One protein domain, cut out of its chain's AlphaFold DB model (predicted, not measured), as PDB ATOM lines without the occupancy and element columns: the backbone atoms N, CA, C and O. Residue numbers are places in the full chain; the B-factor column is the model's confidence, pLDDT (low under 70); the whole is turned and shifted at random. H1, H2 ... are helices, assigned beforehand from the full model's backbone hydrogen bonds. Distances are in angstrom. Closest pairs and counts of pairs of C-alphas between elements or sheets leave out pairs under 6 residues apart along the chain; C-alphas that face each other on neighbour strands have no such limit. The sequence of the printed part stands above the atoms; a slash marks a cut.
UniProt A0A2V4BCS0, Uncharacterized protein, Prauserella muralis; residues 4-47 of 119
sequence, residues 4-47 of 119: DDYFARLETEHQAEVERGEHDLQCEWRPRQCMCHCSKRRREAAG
ATOM      1  N   ASP A   4       2.839  67.155  17.812       83.19
ATOM      2  CA  ASP A   4       4.276  67.265  17.515       83.19
ATOM      3  C   ASP A   4       5.139  66.654  18.633       83.19
ATOM      4  O   ASP A   4       6.056  65.887  18.347       83.19
ATOM      5  N   ASP A   5       4.769  66.882  19.899       86.88
ATOM      6  CA  ASP A   5       5.433  66.273  21.062       86.88
ATOM      7  C   ASP A   5       5.283  64.743  21.070       86.88
ATOM      8  O   ASP A   5       6.209  64.013  21.426       86.88
ATOM      9  N   TYR A   6       4.126  64.240  20.630       86.00
ATOM     10  CA  TYR A   6       3.881  62.808  20.489       86.00
ATOM     11  C   TYR A   6       4.811  62.170  19.446       86.00
ATOM     12  O   TYR A   6       5.427  61.142  19.729       86.00
ATOM     13  N   PHE A   7       4.963  62.783  18.266       87.38
ATOM     14  CA  PHE A   7       5.848  62.252  17.223       87.38
ATOM     15  C   PHE A   7       7.328  62.340  17.605       87.38
ATOM     16  O   PHE A   7       8.067  61.401  17.324       87.38
ATOM     17  N   ALA A   8       7.743  63.403  18.300       88.88
ATOM     18  CA  ALA A   8       9.105  63.522  18.815       88.88
ATOM     19  C   ALA A   8       9.436  62.419  19.839       88.88
ATOM     20  O   ALA A   8      10.533  61.853  19.822       88.88
ATOM     21  N   ARG A   9       8.474  62.058  20.702       89.19
ATOM     22  CA  ARG A   9       8.635  60.935  21.635       89.19
ATOM     23  C   ARG A   9       8.754  59.603  20.898       89.19
ATOM     24  O   ARG A   9       9.667  58.846  21.204       89.19
ATOM     25  N   LEU A  10       7.897  59.349  19.907       88.50
ATOM     26  CA  LEU A  10       7.972  58.126  19.099       88.50
ATOM     27  C   LEU A  10       9.304  57.996  18.350       88.50
ATOM     28  O   LEU A  10       9.840  56.900  18.244       88.50
ATOM     29  N   GLU A  11       9.843  59.099  17.830       90.44
ATOM     30  CA  GLU A  11      11.151  59.112  17.167       90.44
ATOM     31  C   GLU A  11      12.287  58.798  18.144       90.44
ATOM     32  O   GLU A  11      13.170  57.998  17.837       90.44
ATOM     33  N   THR A  12      12.218  59.359  19.352       92.69
ATOM     34  CA  THR A  12      13.180  59.070  20.425       92.69
ATOM     35  C   THR A  12      13.117  57.600  20.857       92.69
ATOM     36  O   THR A  12      14.152  56.952  20.996       92.69
ATOM     37  N   GLU A  13      11.911  57.054  21.042       90.88
ATOM     38  CA  GLU A  13      11.696  55.641  21.379       90.88
ATOM     39  C   GLU A  13      12.231  54.724  20.272       90.88
ATOM     40  O   GLU A  13      12.992  53.799  20.559       90.88
ATOM     41  N   HIS A  14      11.926  55.030  19.007       90.06
ATOM     42  CA  HIS A  14      12.410  54.263  17.863       90.06
ATOM     43  C   HIS A  14      13.940  54.252  17.767       90.06
ATOM     44  O   HIS A  14      14.541  53.200  17.554       90.06
ATOM     45  N   GLN A  15      14.593  55.400  17.967       91.69
ATOM     46  CA  GLN A  15      16.053  55.478  17.963       91.69
ATOM     47  C   GLN A  15      16.667  54.591  19.060       91.69
ATOM     48  O   GLN A  15      17.623  53.857  18.803       91.69
ATOM     49  N   ALA A  16      16.069  54.576  20.255       92.94
ATOM     50  CA  ALA A  16      16.497  53.687  21.330       92.94
ATOM     51  C   ALA A  16      16.281  52.198  20.983       92.94
ATOM     52  O   ALA A  16      17.095  51.357  21.354       92.94
ATOM     53  N   GLU A  17      15.204  51.846  20.276       91.62
ATOM     54  CA  GLU A  17      14.965  50.484  19.771       91.62
ATOM     55  C   GLU A  17      16.019  50.068  18.727       91.62
ATOM     56  O   GLU A  17      16.524  48.943  18.761       91.62
ATOM     57  N   VAL A  18      16.395  50.974  17.815       90.12
ATOM     58  CA  VAL A  18      17.459  50.746  16.821       90.12
ATOM     59  C   VAL A  18      18.789  50.460  17.520       90.12
ATOM     60  O   VAL A  18      19.464  49.490  17.180       90.12
ATOM     61  N   GLU A  19      19.142  51.246  18.538       92.38
ATOM     62  CA  GLU A  19      20.366  51.058  19.330       92.38
ATOM     63  C   GLU A  19      20.386  49.724  20.091       92.38
ATOM     64  O   GLU A  19      21.447  49.117  20.243       92.38
ATOM     65  N   ARG A  20      19.217  49.215  20.504       92.06
ATOM     66  CA  ARG A  20      19.067  47.870  21.091       92.06
ATOM     67  C   ARG A  20      19.096  46.734  20.060       92.06
ATOM     68  O   ARG A  20      19.058  45.567  20.446       92.06
ATOM     69  N   GLY A  21      19.166  47.038  18.761       88.31
ATOM     70  CA  GLY A  21      19.131  46.045  17.681       88.31
ATOM     71  C   GLY A  21      17.732  45.483  17.407       88.31
ATOM     72  O   GLY A  21      17.583  44.415  16.806       88.31
ATOM     73  N   GLU A  22      16.683  46.183  17.846       89.00
ATOM     74  CA  GLU A  22      15.299  45.755  17.644       89.00
ATOM     75  C   GLU A  22      14.801  46.019  16.212       89.00
ATOM     76  O   GLU A  22      13.813  45.413  15.785       89.00
ATOM     77  N   HIS A  23      15.536  46.823  15.443       91.19
ATOM     78  CA  HIS A  23      15.271  47.127  14.039       91.19
ATOM     79  C   HIS A  23      16.451  46.739  13.158       91.19
ATOM     80  O   HIS A  23      17.606  46.877  13.550       91.19
ATOM     81  N   ASP A  24      16.155  46.248  11.958       87.69
ATOM     82  CA  ASP A  24      17.175  45.923  10.962       87.69
ATOM     83  C   ASP A  24      17.423  47.091   9.993       87.69
ATOM     84  O   ASP A  24      16.732  48.109  10.000       87.69
ATOM     85  N   LEU A  25      18.418  46.930   9.117       85.69
ATOM     86  CA  LEU A  25      18.793  47.937   8.118       85.69
ATOM     87  C   LEU A  25      17.701  48.211   7.069       85.69
ATOM     88  O   LEU A  25      17.809  49.176   6.317       85.69
ATOM     89  N   GLN A  26      16.672  47.365   6.990       87.19
ATOM     90  CA  GLN A  26      15.521  47.522   6.104       87.19
ATOM     91  C   GLN A  26      14.300  48.049   6.868       87.19
ATOM     92  O   GLN A  26      13.163  47.861   6.428       87.19
ATOM     93  N   CYS A  27      14.486  48.641   8.051       88.19
ATOM     94  CA  CYS A  27      13.386  49.205   8.814       88.19
ATOM     95  C   CYS A  27      12.641  50.272   7.999       88.19
ATOM     96  O   CYS A  27      13.229  51.207   7.462       88.19
ATOM     97  N   GLU A  28      11.322  50.118   7.910       88.69
ATOM     98  CA  GLU A  28      10.424  50.994   7.147       88.69
ATOM     99  C   GLU A  28       9.725  52.026   8.046       88.69
ATOM    100  O   GLU A  28       8.746  52.645   7.623       88.69
ATOM    101  N   TRP A  29      10.191  52.187   9.292       88.69
ATOM    102  CA  TRP A  29       9.540  53.030  10.287       88.69
ATOM    103  C   TRP A  29       9.367  54.464   9.781       88.69
ATOM    104  O   TRP A  29      10.264  55.073   9.194       88.69
ATOM    105  N   ARG A  30       8.170  55.009  10.013       83.12
ATOM    106  CA  ARG A  30       7.821  56.397   9.716       83.12
ATOM    107  C   ARG A  30       7.000  56.951  10.880       83.12
ATOM    108  O   ARG A  30       5.996  56.316  11.225       83.12
ATOM    109  N   PRO A  31       7.304  58.158  11.396       77.44
ATOM    110  CA  PRO A  31       6.648  58.709  12.588       77.44
ATOM    111  C   PRO A  31       5.115  58.753  12.500       77.44
ATOM    112  O   PRO A  31       4.422  58.641  13.501       77.44
ATOM    113  N   ARG A  32       4.567  58.907  11.286       76.69
ATOM    114  CA  ARG A  32       3.123  59.064  11.037       76.69
ATOM    115  C   ARG A  32       2.408  57.802  10.556       76.69
ATOM    116  O   ARG A  32       1.204  57.855  10.334       76.69
ATOM    117  N   GLN A  33       3.134  56.709  10.325       73.50
ATOM    118  CA  GLN A  33       2.555  55.463   9.809       73.50
ATOM    119  C   GLN A  33       2.804  54.265  10.730       73.50
ATOM    120  O   GLN A  33       2.207  53.231  10.471       73.50
ATOM    121  N   CYS A  34       3.621  54.405  11.789       66.69
ATOM    122  CA  CYS A  34       3.852  53.441  12.882       66.69
ATOM    123  C   CYS A  34       3.893  51.956  12.472       66.69
ATOM    124  O   CYS A  34       3.500  51.083  13.240       66.69
ATOM    125  N   MET A  35       4.363  51.655  11.262       75.81
ATOM    126  CA  MET A  35       4.471  50.299  10.744       75.81
ATOM    127  C   MET A  35       5.943  50.007  10.487       75.81
ATOM    128  O   MET A  35       6.611  50.738   9.758       75.81
ATOM    129  N   CYS A  36       6.446  48.935  11.094       85.12
ATOM    130  CA  CYS A  36       7.741  48.353  10.770       85.12
ATOM    131  C   CYS A  36       7.588  46.834  10.625       85.12
ATOM    132  O   CYS A  36       6.811  46.198  11.337       85.12
ATOM    133  N   HIS A  37       8.345  46.245   9.703       89.50
ATOM    134  CA  HIS A  37       8.328  44.803   9.449       89.50
ATOM    135  C   HIS A  37       9.516  44.064  10.092       89.50
ATOM    136  O   HIS A  37       9.703  42.874   9.845       89.50
ATOM    137  N   CYS A  38      10.296  44.734  10.948       91.75
ATOM    138  CA  CYS A  38      11.484  44.172  11.602       91.75
ATOM    139  C   CYS A  38      11.155  42.915  12.424       91.75
ATOM    140  O   CYS A  38      11.828  41.894  12.295       91.75
ATOM    141  N   SER A  39      10.072  42.950  13.212       88.19
ATOM    142  CA  SER A  39       9.613  41.793  13.998       88.19
ATOM    143  C   SER A  39       9.258  40.595  13.105       88.19
ATOM    144  O   SER A  39       9.696  39.471  13.358       88.19
ATOM    145  N   LYS A  40       8.554  40.841  11.989       89.81
ATOM    146  CA  LYS A  40       8.223  39.810  10.995       89.81
ATOM    147  C   LYS A  40       9.484  39.190  10.390       89.81
ATOM    148  O   LYS A  40       9.595  37.967  10.382       89.81
ATOM    149  N   ARG A  41      10.432  40.006   9.913       90.62
ATOM    150  CA  ARG A  41      11.676  39.514   9.296       90.62
ATOM    151  C   ARG A  41      12.533  38.730  10.282       90.62
ATOM    152  O   ARG A  41      13.039  37.673   9.926       90.62
ATOM    153  N   ARG A  42      12.648  39.193  11.534       90.56
ATOM    154  CA  ARG A  42      13.340  38.450  12.601       90.56
ATOM    155  C   ARG A  42      12.703  37.079  12.821       90.56
ATOM    156  O   ARG A  42      13.414  36.081  12.892       90.56
ATOM    157  N   ARG A  43      11.373  37.037  12.903       92.44
ATOM    158  CA  ARG A  43      10.603  35.803  13.063       92.44
ATOM    159  C   ARG A  43      10.844  34.836  11.890       92.44
ATOM    160  O   ARG A  43      11.139  33.669  12.120       92.44
ATOM    161  N   GLU A  44      10.779  35.324  10.651       93.50
ATOM    162  CA  GLU A  44      11.032  34.523   9.442       93.50
ATOM    163  C   GLU A  44      12.483  34.019   9.365       93.50
ATOM    164  O   GLU A  44      12.704  32.851   9.055       93.50
ATOM    165  N   ALA A  45      13.470  34.851   9.720       90.31
ATOM    166  CA  ALA A  45      14.884  34.468   9.760       90.31
ATOM    167  C   ALA A  45      15.189  33.397  10.824       90.31
ATOM    168  O   ALA A  45      16.084  32.577  10.634       90.31
ATOM    169  N   ALA A  46      14.426  33.379  11.921       93.62
ATOM    170  CA  ALA A  46      14.482  32.334  12.942       93.62
ATOM    171  C   ALA A  46      13.709  31.053  12.554       93.62
ATOM    172  O   ALA A  46      13.678  30.100  13.327       93.62
ATOM    173  N   GLY A  47      13.077  31.013  11.375       95.00
ATOM    174  CA  GLY A  47      12.302  29.864  10.893       95.00
ATOM    175  C   GLY A  47      10.867  29.787  11.427       95.00
ATOM    176  O   GLY A  47      10.145  28.850  11.094       95.00
TER     177      GLY A  47
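Overview. This is residues 4 to 47 of the 119 residues of an uncharacterized protein of Prauserella muralis (UniProt A0A2V4BCS0). Two helices lie toward opposite ends of an elongated shape, the longer H1 in one half and the short H2 in the other, joined by a long loop that folds back toward H1 as far as Pro 31 and then returns to H2. The helices do not pack on each other. The printed part has 44 residues, with two named helices in the order H1, H2 and no named strand; the class is all helix. It is only just loose, close to compact, with a radius of gyration of the C-alphas of 11.3 A, and spans 39 by 20 by 13 A.

Arrangement. H1, residues 4 to 19, comes first. H2, residues 38 to 45, follows after a long link of 18 residues. H1 and H2 are apart, with no C-alpha of the one within 8 A of the other. In both H1 and H2, every O i to N i+4 pair is within hydrogen-bond range.

Along the chain. H1 runs from C-alpha 4 at (4.276, 67.265, 17.515) to C-alpha 19 at (20.366, 51.058, 19.330), 22.9 A from first to last C-alpha. In the link, C-alpha 31 is at (6.648, 58.709, 12.588). H2 runs 10.4 A from its first to its last C-alpha and ends with C-alpha 45 at (14.884, 34.468, 9.760).

Size, cuts and confidence. The two C-alphas farthest apart are those of Asp 4 and Gly 47, the first and last printed residues, at 38.8 A. The printed part has no cut. Residues 20 to 37 hold no named element, and their C-alphas lie 5 to 12 A from the mean of the C-alphas. The mean pLDDT of the printed part is 87.8, and one residue, Cys 34, is under 70.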